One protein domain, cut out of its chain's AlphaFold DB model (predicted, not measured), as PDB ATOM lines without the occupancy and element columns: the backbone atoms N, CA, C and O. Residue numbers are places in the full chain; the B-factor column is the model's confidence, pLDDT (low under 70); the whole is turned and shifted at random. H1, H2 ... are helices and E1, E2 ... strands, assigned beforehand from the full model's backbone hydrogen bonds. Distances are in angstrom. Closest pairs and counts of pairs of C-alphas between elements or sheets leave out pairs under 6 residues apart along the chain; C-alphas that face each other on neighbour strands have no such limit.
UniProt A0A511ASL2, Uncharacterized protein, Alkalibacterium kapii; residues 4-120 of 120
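This is residues 4 to 120 of the 120 residues of an uncharacterized protein of Alkalibacterium kapii (UniProt A0A511ASL2). A four-stranded antiparallel sheet, E1 E2 E3 E6, makes a wall with one face bare, and over its other face lies a layer of long links with a small two-stranded sheet, E4 and E5. H2 packs beside E4 at one end of that small sheet, with its Ala 86 near His 54, and is apart from the wall's strands, while H1, four residues in the link between E1 and E2, lies beyond one end of the wall. The printed part has 117 residues with two named helices and six named strands, along the chain E1 H1 E2 E3 E4 H2 E5 E6; the class is mixed, helices and strands, with 49 residues, under half, in named elements. The whole is compact, with a radius of gyration of the C-alphas of 14.5 A and spans of 44 by 40 by 26 A.

In the larger sheet, E2, residues 22 to 30, and E3, residues 33 to 41, are inner strands and form a hairpin, antiparallel at 172 degrees; N 26 and O 37 are 2.8 A apart, within hydrogen-bond range. Edge strand E1, residues 4 to 9, is antiparallel to E2, with N 5 and O 27 2.8 A apart. Edge strand E6, residues 116 to 119, is antiparallel to E3, with N 116 and O 40 2.8 A apart. From edge to edge the strands' lines turn by 16 degrees and the way across the sheet turns by 27 degrees. E4, residues 52 to 55, and E5, residues 88 to 92, are antiparallel neighbours at 145 degrees, with N 90 and O 53 2.8 A apart. E3 and E4 are apart, and so are E5 and E6. The closest C-alphas of E4 and H2, residues 79 to 86, are those of His 54 and Ala 86, 5.8 A apart. H1, residues 14 to 17, and H2 are not on the larger sheet. H2 has 2 of 4 O i to N i+4 pairs within hydrogen-bond range and 4 of 5 O i to N i+3 pairs; H1 is too short for an O i to N i+4 pair.

E1 begins at C-alpha 4, (-79.646, 68.109, 12.257), and is 16.6 A long. E2 measures 26.9 A and E3 27.1 A. E4 measures 10.0 A, E5 11.7 A and H2 9.9 A; H1 is 5.1 A. E6, 10.6 A, ends at C-alpha 119, (-68.482, 74.812, 19.974).

The C-alphas farthest apart are those of Gly 31 and Gly 73, 44.9 A. The links E4 to H2 and E5 to E6 are long, 23 residues each. The printed part has no cut. Its mean pLDDT is 94.9, and no printed residue is under 70.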
ATOM      1  N   ARG A   4     -80.170  68.329  10.905       97.56
ATOM      2  CA  ARG A   4     -79.646  68.109  12.257       97.56
ATOM      3  C   ARG A   4     -79.213  66.662  12.444       97.56
ATOM      4  O   ARG A   4     -80.000  65.745  12.212       97.56
ATOM      5  N   TYR A   5     -78.003  66.491  12.955       96.38
ATOM      6  CA  TYR A   5     -77.420  65.216  13.345       96.38
ATOM      7  C   TYR A   5     -77.122  65.233  14.841       96.38
ATOM      8  O   TYR A   5     -76.737  66.261  15.398       96.38
ATOM      9  N   THR A   6     -77.298  64.094  15.502       96.69
ATOM     10  CA  THR A   6     -77.012  63.952  16.933       96.69
ATOM     11  C   THR A   6     -76.289  62.647  17.212       96.69
ATOM     12  O   THR A   6     -76.635  61.625  16.618       96.69
ATOM     13  N   ALA A   7     -75.357  62.666  18.160       95.25
ATOM     14  CA  ALA A   7     -74.702  61.474  18.684       95.25
ATOM     15  C   ALA A   7     -74.678  61.494  20.218       95.25
ATOM     16  O   ALA A   7     -74.598  62.558  20.830       95.25
ATOM     17  N   GLU A   8     -74.741  60.310  20.823       96.81
ATOM     18  CA  GLU A   8     -74.500  60.107  22.254       96.81
ATOM     19  C   GLU A   8     -73.032  59.735  22.466       96.81
ATOM     20  O   GLU A   8     -72.513  58.857  21.771       96.81
ATOM     21  N   ILE A   9     -72.385  60.366  23.443       96.31
ATOM     22  CA  ILE A   9     -71.023  60.033  23.867       96.31
ATOM     23  C   ILE A   9     -71.124  59.029  25.009       96.31
ATOM     24  O   ILE A   9     -71.837  59.264  25.986       96.31
ATOM     25  N   LYS A  10     -70.432  57.901  24.853       94.69
ATOM     26  CA  LYS A  10     -70.426  56.773  25.789       94.69
ATOM     27  C   LYS A  10     -68.988  56.428  26.146       94.69
ATOM     28  O   LYS A  10     -68.113  56.598  25.293       94.69
ATOM     29  N   PRO A  11     -68.743  55.945  27.368       95.88
ATOM     30  CA  PRO A  11     -67.411  55.532  27.742       95.88
ATOM     31  C   PRO A  11     -67.052  54.220  27.034       95.88
ATOM     32  O   PRO A  11     -67.929  53.426  26.683       95.88
ATOM     33  N   VAL A  12     -65.759  54.040  26.782       95.44
ATOM     34  CA  VAL A  12     -65.204  52.828  26.162       95.44
ATOM     35  C   VAL A  12     -64.113  52.170  27.011       95.44
ATOM     36  O   VAL A  12     -63.863  50.983  26.843       95.44
ATOM     37  N   ASN A  13     -63.509  52.928  27.936       96.56
ATOM     38  CA  ASN A  13     -62.387  52.531  28.796       96.56
ATOM     39  C   ASN A  13     -62.633  52.917  30.275       96.56
ATOM     40  O   ASN A  13     -61.684  53.132  31.030       96.56
ATOM     41  N   GLU A  14     -63.890  53.070  30.709       96.00
ATOM     42  CA  GLU A  14     -64.252  53.594  32.039       96.00
ATOM     43  C   GLU A  14     -63.641  52.810  33.201       96.00
ATOM     44  O   GLU A  14     -63.204  53.416  34.180       96.00
ATOM     45  N   ASP A  15     -63.558  51.483  33.077       93.00
ATOM     46  CA  ASP A  15     -63.002  50.617  34.120       93.00
ATOM     47  C   ASP A  15     -61.508  50.889  34.349       93.00
ATOM     48  O   ASP A  15     -61.023  50.777  35.474       93.00
ATOM     49  N   MET A  16     -60.787  51.274  33.290       94.44
ATOM     50  CA  MET A  16     -59.349  51.535  33.339       94.44
ATOM     51  C   MET A  16     -59.020  52.995  33.656       94.44
ATOM     52  O   MET A  16     -58.055  53.272  34.364       94.44
ATOM     53  N   ILE A  17     -59.820  53.936  33.144       94.44
ATOM     54  CA  ILE A  17     -59.622  55.377  33.357       94.44
ATOM     55  C   ILE A  17     -60.113  55.800  34.753       94.44
ATOM     56  O   ILE A  17     -59.581  56.740  35.342       94.44
ATOM     57  N   GLY A  18     -61.124  55.118  35.302       95.88
ATOM     58  CA  GLY A  18     -61.725  55.447  36.598       95.88
ATOM     59  C   GLY A  18     -62.753  56.584  36.547       95.88
ATOM     60  O   GLY A  18     -63.301  56.968  37.579       95.88
ATOM     61  N   THR A  19     -63.053  57.104  35.355       96.69
ATOM     62  CA  THR A  19     -64.129  58.070  35.099       96.69
ATOM     63  C   THR A  19     -65.031  57.558  33.984       96.69
ATOM     64  O   THR A  19     -64.560  56.913  33.047       96.69
ATOM     65  N   SER A  20     -66.320  57.882  34.046       97.31
ATOM     66  CA  SER A  20     -67.308  57.455  33.055       97.31
ATOM     67  C   SER A  20     -67.915  58.669  32.366       97.31
ATOM     68  O   SER A  20     -68.805  59.316  32.919       97.31
ATOM     69  N   VAL A  21     -67.464  58.939  31.141       97.62
ATOM     70  CA  VAL A  21     -67.981  60.048  30.336       97.62
ATOM     71  C   VAL A  21     -69.415  59.787  29.873       97.62
ATOM     72  O   VAL A  21     -69.763  58.682  29.460       97.62
ATOM     73  N   SER A  22     -70.248  60.823  29.895       98.06
ATOM     74  CA  SER A  22     -71.555  60.855  29.238       98.06
ATOM     75  C   SER A  22     -71.725  62.198  28.548       98.06
ATOM     76  O   SER A  22     -71.350  63.232  29.098       98.06
ATOM     77  N   GLY A  23     -72.284  62.215  27.343       97.88
ATOM     78  CA  GLY A  23     -72.422  63.465  26.607       97.88
ATOM     79  C   GLY A  23     -73.269  63.370  25.352       97.88
ATOM     80  O   GLY A  23     -73.806  62.317  24.999       97.88
ATOM     81  N   LYS A  24     -73.371  64.501  24.662       98.25
ATOM     82  CA  LYS A  24     -74.105  64.642  23.409       98.25
ATOM     83  C   LYS A  24     -73.324  65.524  22.443       98.25
ATOM     84  O   LYS A  24     -72.856  66.594  22.819       98.25
ATOM     85  N   ALA A  25     -73.272  65.100  21.186       97.50
ATOM     86  CA  ALA A  25     -72.892  65.943  20.063       97.50
ATOM     87  C   ALA A  25     -74.137  66.314  19.248       97.50
ATOM     88  O   ALA A  25     -75.010  65.475  19.002       97.50
ATOM     89  N   GLU A  26     -74.214  67.567  18.819       97.75
ATOM     90  CA  GLU A  26     -75.195  68.085  17.876       97.75
ATOM     91  C   GLU A  26     -74.466  68.795  16.739       97.75
ATOM     92  O   GLU A  26     -73.612  69.649  16.970       97.75
ATOM     93  N   LEU A  27     -74.811  68.421  15.510       95.50
ATOM     94  CA  LEU A  27     -74.287  69.036  14.306       95.50
ATOM     95  C   LEU A  27     -75.450  69.546  13.473       95.50
ATOM     96  O   LEU A  27     -76.434  68.831  13.258       95.50
ATOM     97  N   ILE A  28     -75.340  70.786  13.021       97.12
ATOM     98  CA  ILE A  28     -76.357  71.443  12.212       97.12
ATOM     99  C   ILE A  28     -75.706  71.883  10.909       97.12
ATOM    100  O   ILE A  28     -74.840  72.753  10.910       97.12
ATOM    101  N   GLU A  29     -76.151  71.281   9.816       96.31
ATOM    102  CA  GLU A  29     -75.784  71.645   8.452       96.31
ATOM    103  C   GLU A  29     -76.803  72.656   7.924       96.31
ATOM    104  O   GLU A  29     -78.000  72.362   7.873       96.31
ATOM    105  N   ASP A  30     -76.353  73.847   7.541       96.00
ATOM    106  CA  ASP A  30     -77.188  74.894   6.950       96.00
ATOM    107  C   ASP A  30     -76.493  75.493   5.721       96.00
ATOM    108  O   ASP A  30     -75.674  76.410   5.820       96.00
ATOM    109  N   GLY A  31     -76.789  74.931   4.545       94.62
ATOM    110  CA  GLY A  31     -76.084  75.267   3.308       94.62
ATOM    111  C   GLY A  31     -74.613  74.864   3.397       94.62
ATOM    112  O   GLY A  31     -74.312  73.712   3.677       94.62
ATOM    113  N   ASP A  32     -73.713  75.825   3.202       92.50
ATOM    114  CA  ASP A  32     -72.262  75.607   3.276       92.50
ATOM    115  C   ASP A  32     -71.693  75.818   4.693       92.50
ATOM    116  O   ASP A  32     -70.480  75.891   4.881       92.50
ATOM    117  N   THR A  33     -72.557  75.974   5.704       91.12
ATOM    118  CA  THR A  33     -72.148  76.192   7.097       91.12
ATOM    119  C   THR A  33     -72.468  74.980   7.957       91.12
ATOM    120  O   THR A  33     -73.580  74.454   7.927       91.12
ATOM    121  N   TRP A  34     -71.505  74.603   8.792       91.31
ATOM    122  CA  TRP A  34     -71.695  73.648   9.875       91.31
ATOM    123  C   TRP A  34     -71.631  74.372  11.210       91.31
ATOM    124  O   TRP A  34     -70.773  75.226  11.407       91.31
ATOM    125  N   LYS A  35     -72.540  74.018  12.118       94.31
ATOM    126  CA  LYS A  35     -72.440  74.352  13.542       94.31
ATOM    127  C   LYS A  35     -72.265  73.068  14.319       94.31
ATOM    128  O   LYS A  35     -73.050  72.133  14.121       94.31
ATOM    129  N   ILE A  36     -71.275  73.028  15.196       94.81
ATOM    130  CA  ILE A  36     -70.956  71.851  15.999       94.81
ATOM    131  C   ILE A  36     -71.052  72.252  17.460       94.81
ATOM    132  O   ILE A  36     -70.433  73.217  17.889       94.81
ATOM    133  N   LYS A  37     -71.828  71.497  18.235       97.25
ATOM    134  CA  LYS A  37     -71.892  71.640  19.686       97.25
ATOM    135  C   LYS A  37     -71.707  70.283  20.330       97.25
ATOM    136  O   LYS A  37     -72.459  69.353  20.037       97.25
ATOM    137  N   ILE A  38     -70.745  70.181  21.233       98.06
ATOM    138  CA  ILE A  38     -70.508  68.960  21.994       98.06
ATOM    139  C   ILE A  38     -70.392  69.314  23.468       98.06
ATOM    140  O   ILE A  38     -69.686  70.249  23.837       98.06
ATOM    141  N   GLU A  39     -71.112  68.575  24.299       98.25
ATOM    142  CA  GLU A  39     -71.096  68.714  25.751       98.25
ATOM    143  C   GLU A  39     -70.969  67.319  26.359       98.25
ATOM    144  O   GLU A  39     -71.720  66.405  26.001       98.25
ATOM    145  N   ALA A  40     -70.016  67.157  27.269       98.44
ATOM    146  CA  ALA A  40     -69.781  65.921  27.995       98.44
ATOM    147  C   ALA A  40     -69.446  66.215  29.459       98.44
ATOM    148  O   ALA A  40     -68.898  67.264  29.787       98.44
ATOM    149  N   THR A  41     -69.782  65.281  30.339       98.50
ATOM    150  CA  THR A  41     -69.443  65.317  31.763       98.50
ATOM    151  C   THR A  41     -68.878  63.971  32.191       98.50
ATOM    152  O   THR A  41     -69.062  62.962  31.503       98.50
ATOM    153  N   GLY A  42     -68.171  63.940  33.322       98.00
ATOM    154  CA  GLY A  42     -67.524  62.718  33.803       98.00
ATOM    155  C   GLY A  42     -66.284  62.335  32.993       98.00
ATOM    156  O   GLY A  42     -65.899  61.166  32.987       98.00
ATOM    157  N   THR A  43     -65.670  63.296  32.297       98.06
ATOM    158  CA  THR A  43     -64.319  63.132  31.749       98.06
ATOM    159  C   THR A  43     -63.281  63.280  32.868       98.06
ATOM    160  O   THR A  43     -63.574  63.906  33.890       98.06
ATOM    161  N   PRO A  44     -62.046  62.775  32.694       97.62
ATOM    162  CA  PRO A  44     -60.926  63.157  33.554       97.62
ATOM    163  C   PRO A  44     -60.828  64.689  33.668       97.62
ATOM    164  O   PRO A  44     -60.837  65.333  32.619       97.62
ATOM    165  N   PRO A  45     -60.769  65.274  34.883       97.94
ATOM    166  CA  PRO A  45     -60.775  66.724  35.083       97.94
ATOM    167  C   PRO A  45     -59.453  67.368  34.657       97.94
ATOM    168  O   PRO A  45     -58.399  66.733  34.720       97.94
ATOM    169  N   ASN A  46     -59.500  68.650  34.273       97.75
ATOM    170  CA  ASN A  46     -58.337  69.434  33.825       97.75
ATOM    171  C   ASN A  46     -57.495  68.762  32.721       97.75
ATOM    172  O   ASN A  46     -56.285  68.979  32.637       97.75
ATOM    173  N   MET A  47     -58.115  67.922  31.889       97.25
ATOM    174  CA  MET A  47     -57.429  67.140  30.865       97.25
ATOM    175  C   MET A  47     -57.848  67.597  29.472       97.25
ATOM    176  O   MET A  47     -59.020  67.880  29.223       97.25
ATOM    177  N   MET A  48     -56.879  67.657  28.563       96.69
ATOM    178  CA  MET A  48     -57.126  67.823  27.137       96.69
ATOM    179  C   MET A  48     -57.833  66.584  26.579       96.69
ATOM    180  O   MET A  48     -57.380  65.467  26.823       96.69
ATOM    181  N   HIS A  49     -58.885  66.775  25.781       95.56
ATOM    182  CA  HIS A  49     -59.563  65.669  25.097       95.56
ATOM    183  C   HIS A  49     -59.501  65.859  23.588       95.56
ATOM    184  O   HIS A  49     -60.128  66.766  23.038       95.56
ATOM    185  N   TRP A  50     -58.764  64.978  22.915       95.00
ATOM    186  CA  TRP A  50     -58.736  64.934  21.458       95.00
ATOM    187  C   TRP A  50     -60.068  64.397  20.959       95.00
ATOM    188  O   TRP A  50     -60.432  63.246  21.204       95.00
ATOM    189  N   SER A  51     -60.821  65.258  20.287       94.44
ATOM    190  CA  SER A  51     -62.103  64.896  19.700       94.44
ATOM    191  C   SER A  51     -62.087  65.220  18.215       94.44
ATOM    192  O   SER A  51     -61.520  66.216  17.775       94.44
ATOM    193  N   HIS A  52     -62.631  64.306  17.424       94.50
ATOM    194  CA  HIS A  52     -62.569  64.333  15.969       94.50
ATOM    195  C   HIS A  52     -63.619  63.383  15.402       94.50
ATOM    196  O   HIS A  52     -64.102  62.471  16.083       94.50
ATOM    197  N   PHE A  53     -63.939  63.547  14.123       93.06
ATOM    198  CA  PHE A  53     -64.722  62.534  13.422       93.06
ATOM    199  C   PHE A  53     -63.927  61.245  13.199       93.06
ATOM    200  O   PHE A  53     -62.717  61.270  12.984       93.06
ATOM    201  N   HIS A  54     -64.657  60.131  13.159       93.81
ATOM    202  CA  HIS A  54     -64.181  58.850  12.647       93.81
ATOM    203  C   HIS A  54     -64.994  58.424  11.426       93.81
ATOM    204  O   HIS A  54     -66.197  58.696  11.345       93.81
ATOM    205  N   GLY A  55     -64.349  57.760  10.471       92.69
ATOM    206  CA  GLY A  55     -65.021  57.264   9.277       92.69
ATOM    207  C   GLY A  55     -64.156  56.339   8.434       92.69
ATOM    208  O   GLY A  55     -62.941  56.248   8.613       92.69
ATOM    209  N   PHE A  56     -64.803  55.640   7.503       94.44
ATOM    210  CA  PHE A  56     -64.139  54.777   6.534       94.44
ATOM    211  C   PHE A  56     -64.201  55.398   5.127       94.44
ATOM    212  O   PHE A  56     -65.266  55.885   4.735       94.44
ATOM    213  N   PRO A  57     -63.111  55.342   4.333       90.06
ATOM    214  CA  PRO A  57     -63.083  55.890   2.970       90.06
ATOM    215  C   PRO A  57     -64.097  55.258   2.006       90.06
ATOM    216  O   PRO A  57     -64.473  55.870   1.011       90.06
ATOM    217  N   ASP A  58     -64.538  54.033   2.290       92.62
ATOM    218  CA  ASP A  58     -65.527  53.291   1.502       92.62
ATOM    219  C   ASP A  58     -66.986  53.614   1.885       92.62
ATOM    220  O   ASP A  58     -67.921  53.022   1.343       92.62
ATOM    221  N   GLY A  59     -67.201  54.544   2.824       88.75
ATOM    222  CA  GLY A  59     -68.526  54.930   3.309       88.75
ATOM    223  C   GLY A  59     -69.160  53.932   4.284       88.75
ATOM    224  O   GLY A  59     -70.325  54.106   4.665       88.75
ATOM    225  N   LYS A  60     -68.431  52.894   4.723       93.94
ATOM    226  CA  LYS A  60     -68.869  52.020   5.817       93.94
ATOM    227  C   LYS A  60     -69.137  52.863   7.067       93.94
ATOM    228  O   LYS A  60     -68.369  53.746   7.437       93.94
ATOM    229  N   LYS A  61     -70.242  52.565   7.752       91.00
ATOM    230  CA  LYS A  61     -70.587  53.232   9.014       91.00
ATOM    231  C   LYS A  61     -69.691  52.732  10.143       91.00
ATOM    232  O   LYS A  61     -69.669  51.528  10.419       91.00
ATOM    233  N   GLY A  62     -69.023  53.665  10.816       92.56
ATOM    234  CA  GLY A  62     -68.359  53.413  12.089       92.56
ATOM    235  C   GLY A  62     -69.347  53.005  13.179       92.56
ATOM    236  O   GLY A  62     -70.546  53.300  13.112       92.56
ATOM    237  N   LYS A  63     -68.839  52.294  14.181       93.00
ATOM    238  CA  LYS A  63     -69.584  51.906  15.382       93.00
ATOM    239  C   LYS A  63     -68.814  52.357  16.614       93.00
ATOM    240  O   LYS A  63     -67.595  52.473  16.566       93.00
ATOM    241  N   VAL A  64     -69.527  52.557  17.719       93.50
ATOM    242  CA  VAL A  64     -68.886  52.705  19.029       93.50
ATOM    243  C   VAL A  64     -68.226  51.363  19.375       93.50
ATOM    244  O   VAL A  64     -68.928  50.343  19.343       93.50
ATOM    245  N   PRO A  65     -66.910  51.328  19.649       95.06
ATOM    246  CA  PRO A  65     -66.230  50.114  20.079       95.06
ATOM    247  C   PRO A  65     -66.861  49.529  21.342       95.06
ATOM    248  O   PRO A  65     -67.324  50.252  22.220       95.06
ATOM    249  N   SER A  66     -66.891  48.203  21.424       94.12
ATOM    250  CA  SER A  66     -67.181  47.487  22.666       94.12
ATOM    251  C   SER A  66     -65.893  46.865  23.189       94.12
ATOM    252  O   SER A  66     -64.913  46.787  22.455       94.12
ATOM    253  N   LYS A  67     -65.917  46.317  24.407       93.50
ATOM    254  CA  LYS A  67     -64.775  45.587  24.992       93.50
ATOM    255  C   LYS A  67     -64.237  44.441  24.125       93.50
ATOM    256  O   LYS A  67     -63.139  43.975  24.356       93.50
ATOM    257  N   ALA A  68     -64.989  43.973  23.126       95.44
ATOM    258  CA  ALA A  68     -64.500  42.980  22.168       95.44
ATOM    259  C   ALA A  68     -63.486  43.546  21.153       95.44
ATOM    260  O   ALA A  68     -62.933  42.775  20.374       95.44
ATOM    261  N   ALA A  69     -63.311  44.870  21.108       97.12
ATOM    262  CA  ALA A  69     -62.316  45.536  20.281       97.12
ATOM    263  C   ALA A  69     -60.916  45.523  20.911       97.12
ATOM    264  O   ALA A  69     -59.963  45.692  20.167       97.12
ATOM    265  N   ASP A  70     -60.800  45.282  22.222       97.06
ATOM    266  CA  ASP A  70     -59.522  45.057  22.907       97.06
ATOM    267  C   ASP A  70     -58.936  43.712  22.433       97.06
ATOM    268  O   ASP A  70     -59.292  42.623  22.899       97.06
ATOM    269  N   THR A  71     -58.111  43.790  21.394       97.50
ATOM    270  CA  THR A  71     -57.471  42.653  20.730       97.50
ATOM    271  C   THR A  71     -56.130  42.298  21.350       97.50
ATOM    272  O   THR A  71     -55.691  41.150  21.213       97.50
ATOM    273  N   ASN A  72     -55.477  43.259  22.009       96.69
ATOM    274  CA  ASN A  72     -54.199  43.046  22.680       96.69
ATOM    275  C   ASN A  72     -54.374  42.494  24.119       96.69
ATOM    276  O   ASN A  72     -53.451  41.865  24.646       96.69
ATOM    277  N   GLY A  73     -55.573  42.622  24.697       96.31
ATOM    278  CA  GLY A  73     -55.976  42.092  25.996       96.31
ATOM    279  C   GLY A  73     -55.449  42.883  27.194       96.31
ATOM    280  O   GLY A  73     -55.318  42.297  28.275       96.31
ATOM    281  N   ASP A  74     -55.091  44.157  27.020       96.12
ATOM    282  CA  ASP A  74     -54.543  44.996  28.092       96.12
ATOM    283  C   ASP A  74     -55.605  45.781  28.883       96.12
ATOM    284  O   ASP A  74     -55.288  46.416  29.896       96.12
ATOM    285  N   GLY A  75     -56.874  45.654  28.485       95.00
ATOM    286  CA  GLY A  75     -58.019  46.293  29.120       95.00
ATOM    287  C   GLY A  75     -58.366  47.664  28.544       95.00
ATOM    288  O   GLY A  75     -59.393  48.223  28.946       95.00
ATOM    289  N   PHE A  76     -57.566  48.204  27.623       96.69
ATOM    290  CA  PHE A  76     -57.871  49.421  26.884       96.69
ATOM    291  C   PHE A  76     -58.321  49.090  25.464       96.69
ATOM    292  O   PHE A  76     -57.872  48.144  24.838       96.69
ATOM    293  N   ILE A  77     -59.228  49.911  24.945       97.06
ATOM    294  CA  ILE A  77     -59.479  50.008  23.514       97.06
ATOM    295  C   ILE A  77     -58.568  51.112  22.984       97.06
ATOM    296  O   ILE A  77     -58.831  52.302  23.211       97.06
ATOM    297  N   ASP A  78     -57.504  50.708  22.297       95.12
ATOM    298  CA  ASP A  78     -56.464  51.594  21.777       95.12
ATOM    299  C   ASP A  78     -56.796  52.157  20.393       95.12
ATOM    300  O   ASP A  78     -57.644  51.657  19.651       95.12
ATOM    301  N   LEU A  79     -56.053  53.185  19.978       93.06
ATOM    302  CA  LEU A  79     -56.236  53.836  18.680       93.06
ATOM    303  C   LEU A  79     -56.228  52.862  17.477       93.06
ATOM    304  O   LEU A  79     -57.142  52.962  16.651       93.06
ATOM    305  N   PRO A  80     -55.284  51.901  17.349       94.94
ATOM    306  CA  PRO A  80     -55.324  50.929  16.253       94.94
ATOM    307  C   PRO A  80     -56.578  50.044  16.271       94.94
ATOM    308  O   PRO A  80     -57.087  49.674  15.218       94.94
ATOM    309  N   GLU A  81     -57.109  49.740  17.451       96.94
ATOM    310  CA  GLU A  81     -58.290  48.891  17.630       96.94
ATOM    311  C   GLU A  81     -59.580  49.649  17.309       96.94
ATOM    312  O   GLU A  81     -60.492  49.122  16.662       96.94
ATOM    313  N   VAL A  82     -59.625  50.935  17.670       95.19
ATOM    314  CA  VAL A  82     -60.685  51.860  17.255       95.19
ATOM    315  C   VAL A  82     -60.771  51.934  15.728       95.19
ATOM    316  O   VAL A  82     -61.880  51.968  15.189       95.19
ATOM    317  N   TYR A  83     -59.647  51.920  15.007       95.06
ATOM    318  CA  TYR A  83     -59.642  52.043  13.543       95.06
ATOM    319  C   TYR A  83     -60.388  50.916  12.824       95.06
ATOM    320  O   TYR A  83     -61.078  51.180  11.837       95.06
ATOM    321  N   GLU A  84     -60.355  49.694  13.349       94.94
ATOM    322  CA  GLU A  84     -61.070  48.554  12.760       94.94
ATOM    323  C   GLU A  84     -62.601  48.666  12.916       94.94
ATOM    324  O   GLU A  84     -63.381  48.171  12.084       94.94
ATOM    325  N   VAL A  85     -63.060  49.362  13.964       96.00
ATOM    326  CA  VAL A  85     -64.478  49.436  14.352       96.00
ATOM    327  C   VAL A  85     -65.141  50.754  13.945       96.00
ATOM    328  O   VAL A  85     -66.256  50.754  13.406       96.00
ATOM    329  N   ALA A  86     -64.471  51.874  14.199       95.44
ATOM    330  CA  ALA A  86     -64.978  53.227  13.987       95.44
ATOM    331  C   ALA A  86     -64.399  53.895  12.731       95.44
ATOM    332  O   ALA A  86     -65.046  54.785  12.178       95.44
ATOM    333  N   GLY A  87     -63.242  53.435  12.250       95.56
ATOM    334  CA  GLY A  87     -62.526  54.027  11.121       95.56
ATOM    335  C   GLY A  87     -61.448  55.014  11.563       95.56
ATOM    336  O   GLY A  87     -61.194  55.190  12.755       95.56
ATOM    337  N   GLN A  88     -60.798  55.652  10.592       93.00
ATOM    338  CA  GLN A  88     -59.665  56.551  10.833       93.00
ATOM    339  C   GLN A  88     -60.111  57.866  11.476       93.00
ATOM    340  O   GLN A  88     -61.239  58.310  11.258       93.00
ATOM    341  N   THR A  89     -59.211  58.504  12.229       92.88
ATOM    342  CA  THR A  89     -59.377  59.890  12.696       92.88
ATOM    343  C   THR A  89     -59.400  60.854  11.510       92.88
ATOM    344  O   THR A  89     -58.544  60.760  10.629       92.88
ATOM    345  N   MET A  90     -60.354  61.782  11.495       91.25
ATOM    346  CA  MET A  90     -60.539  62.763  10.421       91.25
ATOM    347  C   MET A  90     -60.478  64.196  10.973       91.25
ATOM    348  O   MET A  90     -59.500  64.561  11.606       91.25
ATOM    349  N   VAL A  91     -61.491  65.023  10.711       92.56
ATOM    350  CA  VAL A  91     -61.494  66.451  11.058       92.56
ATOM    351  C   VAL A  91     -61.449  66.630  12.587       92.56
ATOM    352  O   VAL A  91     -62.318  66.060  13.262       92.56
ATOM    353  N   PRO A  92     -60.458  67.373  13.126       94.69
ATOM    354  CA  PRO A  92     -60.343  67.659  14.553       94.69
ATOM    355  C   PRO A  92     -61.407  68.652  15.019       94.69
ATOM    356  O   PRO A  92     -61.914  69.440  14.234       94.69
ATOM    357  N   PHE A  93     -61.772  68.590  16.296       94.62
ATOM    358  CA  PHE A  93     -62.614  69.576  16.974       94.62
ATOM    359  C   PHE A  93     -61.742  70.449  17.879       94.62
ATOM    360  O   PHE A  93     -61.829  70.425  19.108       94.62
ATOM    361  N   ASP A  94     -60.855  71.186  17.228       92.19
ATOM    362  CA  ASP A  94     -59.912  72.141  17.793       92.19
ATOM    363  C   ASP A  94     -60.306  73.578  17.382       92.19
ATOM    364  O   ASP A  94     -61.442  73.843  16.965       92.19
ATOM    365  N   ASN A  95     -59.378  74.528  17.513       88.25
ATOM    366  CA  ASN A  95     -59.594  75.917  17.102       88.25
ATOM    367  C   ASN A  95     -59.430  76.164  15.584       88.25
ATOM    368  O   ASN A  95     -59.708  77.282  15.135       88.25
ATOM    369  N   ALA A  96     -59.008  75.163  14.802       89.25
ATOM    370  CA  ALA A  96     -58.754  75.271  13.367       89.25
ATOM    371  C   ALA A  96     -59.087  73.964  12.602       89.25
ATOM    372  O   ALA A  96     -58.244  73.441  11.866       89.25
ATOM    373  N   PRO A  97     -60.340  73.465  12.664       85.94
ATOM    374  CA  PRO A  97     -60.733  72.171  12.093       85.94
ATOM    375  C   PRO A  97     -60.457  72.056  10.587       85.94
ATOM    376  O   PRO A  97     -60.202  70.967  10.064       85.94
ATOM    377  N   GLN A  98     -60.483  73.183   9.874       87.12
ATOM    378  CA  GLN A  98     -60.200  73.265   8.442       87.12
ATOM    379  C   GLN A  98     -58.745  72.947   8.061       87.12
ATOM    380  O   GLN A  98     -58.492  72.645   6.894       87.12
ATOM    381  N   ASP A  99     -57.805  72.996   9.010       90.81
ATOM    382  CA  ASP A  99     -56.388  72.724   8.752       90.81
ATOM    383  C   ASP A  99     -56.087  71.213   8.741       90.81
ATOM    384  O   ASP A  99     -55.044  70.792   8.240       90.81
ATOM    385  N   ILE A 100     -57.026  70.386   9.229       88.50
ATOM    386  CA  ILE A 100     -56.969  68.911   9.223       88.50
ATOM    387  C   ILE A 100     -55.641  68.393   9.809       88.50
ATOM    388  O   ILE A 100     -54.961  67.537   9.240       88.50
ATOM    389  N   ASN A 101     -55.268  68.915  10.976       91.81
ATOM    390  CA  ASN A 101     -54.112  68.462  11.734       91.81
ATOM    391  C   ASN A 101     -54.583  67.854  13.057       91.81
ATOM    392  O   ASN A 101     -54.890  68.585  13.978       91.81
ATOM    393  N   VAL A 102     -54.665  66.525  13.151       89.81
ATOM    394  CA  VAL A 102     -55.122  65.840  14.377       89.81
ATOM    395  C   VAL A 102     -54.056  65.779  15.487       89.81
ATOM    396  O   VAL A 102     -54.398  65.984  16.645       89.81
ATOM    397  N   PRO A 103     -52.770  65.481  15.218       91.69
ATOM    398  CA  PRO A 103     -51.798  65.318  16.299       91.69
ATOM    399  C   PRO A 103     -51.214  66.664  16.774       91.69
ATOM    400  O   PRO A 103     -50.111  67.039  16.372       91.69
ATOM    401  N   HIS A 104     -51.939  67.385  17.634       91.75
ATOM    402  CA  HIS A 104     -51.493  68.643  18.257       91.75
ATOM    403  C   HIS A 104     -52.197  68.912  19.602       91.75
ATOM    404  O   HIS A 104     -53.099  68.181  19.999       91.75
ATOM    405  N   ASP A 105     -51.789  69.978  20.297       91.38
ATOM    406  CA  ASP A 105     -52.196  70.255  21.681       91.38
ATOM    407  C   ASP A 105     -53.211  71.415  21.824       91.38
ATOM    408  O   ASP A 105     -53.394  71.943  22.921       91.38
ATOM    409  N   ASP A 106     -53.906  71.817  20.749       91.19
ATOM    410  CA  ASP A 106     -54.862  72.949  20.774       91.19
ATOM    411  C   ASP A 106     -56.332  72.519  20.946       91.19
ATOM    412  O   ASP A 106     -57.263  73.209  20.517       91.19
ATOM    413  N   TYR A 107     -56.559  71.378  21.597       95.62
ATOM    414  CA  TYR A 107     -57.899  70.872  21.892       95.62
ATOM    415  C   TYR A 107     -58.486  71.456  23.186       95.62
ATOM    416  O   TYR A 107     -57.755  71.801  24.126       95.62
ATOM    417  N   PRO A 108     -59.827  71.504  23.306       96.06
ATOM    418  CA  PRO A 108     -60.465  71.908  24.547       96.06
ATOM    419  C   PRO A 108     -60.095  70.975  25.701       96.06
ATOM    420  O   PRO A 108     -60.053  69.747  25.566       96.06
ATOM    421  N   HIS A 109     -59.874  71.583  26.859       97.56
ATOM    422  CA  HIS A 109     -59.690  70.879  28.117       97.56
ATOM    423  C   HIS A 109     -61.015  70.821  28.873       97.56
ATOM    424  O   HIS A 109     -61.836  71.736  28.778       97.56
ATOM    425  N   SER A 110     -61.227  69.751  29.629       98.12
ATOM    426  CA  SER A 110     -62.309  69.715  30.611       98.12
ATOM    427  C   SER A 110     -61.972  70.617  31.799       98.12
ATOM    428  O   SER A 110     -60.797  70.763  32.142       98.12
ATOM    429  N   ASP A 111     -62.982  71.148  32.476       98.44
ATOM    430  CA  ASP A 111     -62.794  71.909  33.713       98.44
ATOM    431  C   ASP A 111     -62.433  71.016  34.922       98.44
ATOM    432  O   ASP A 111     -62.207  69.805  34.802       98.44
ATOM    433  N   GLU A 112     -62.356  71.631  36.104       98.25
ATOM    434  CA  GLU A 112     -62.035  70.966  37.374       98.25
ATOM    435  C   GLU A 112     -63.079  69.918  37.798       98.25
ATOM    436  O   GLU A 112     -62.761  69.014  38.571       98.25
ATOM    437  N   GLU A 113     -64.306  70.011  37.282       98.12
ATOM    438  CA  GLU A 113     -65.411  69.090  37.560       98.12
ATOM    439  C   GLU A 113     -65.517  67.975  36.502       98.12
ATOM    440  O   GLU A 113     -66.358  67.081  36.619       98.12
ATOM    441  N   GLY A 114     -64.660  67.998  35.474       98.19
ATOM    442  CA  GLY A 114     -64.729  67.056  34.359       98.19
ATOM    443  C   GLY A 114     -65.880  67.362  33.397       98.19
ATOM    444  O   GLY A 114     -66.379  66.445  32.734       98.19
ATOM    445  N   ASN A 115     -66.326  68.621  33.329       98.44
ATOM    446  CA  ASN A 115     -67.191  69.092  32.254       98.44
ATOM    447  C   ASN A 115     -66.318  69.480  31.059       98.44
ATOM    448  O   ASN A 115     -65.386  70.274  31.174       98.44
ATOM    449  N   TRP A 116     -66.644  68.942  29.894       98.19
ATOM    450  CA  TRP A 116     -65.957  69.213  28.642       98.19
ATOM    451  C   TRP A 116     -66.944  69.767  27.616       98.19
ATOM    452  O   TRP A 116     -68.071  69.276  27.482       98.19
ATOM    453  N   LYS A 117     -66.528  70.801  26.881       97.81
ATOM    454  CA  LYS A 117     -67.362  71.467  25.880       97.81
ATOM    455  C   LYS A 117     -66.552  71.830  24.637       97.81
ATOM    456  O   LYS A 117     -65.437  72.332  24.745       97.81
ATOM    457  N   TYR A 118     -67.186  71.676  23.477       96.56
ATOM    458  CA  TYR A 118     -66.735  72.209  22.196       96.56
ATOM    459  C   TYR A 118     -67.873  72.938  21.471       96.56
ATOM    460  O   TYR A 118     -69.026  72.497  21.512       96.56
ATOM    461  N   GLU A 119     -67.552  74.052  20.813       94.81
ATOM    462  CA  GLU A 119     -68.482  74.812  19.974       94.81
ATOM    463  C   GLU A 119     -67.730  75.460  18.800       94.81
ATOM    464  O   GLU A 119     -66.721  76.129  19.032       94.81
ATOM    465  N   PHE A 120     -68.219  75.256  17.570       88.62
ATOM    466  CA  PHE A 120     -67.678  75.810  16.319       88.62
ATOM    467  C   PHE A 120     -68.811  76.228  15.377       88.62
ATOM    468  O   PHE A 120     -69.820  75.479  15.300       88.62
TER     469      PHE A 120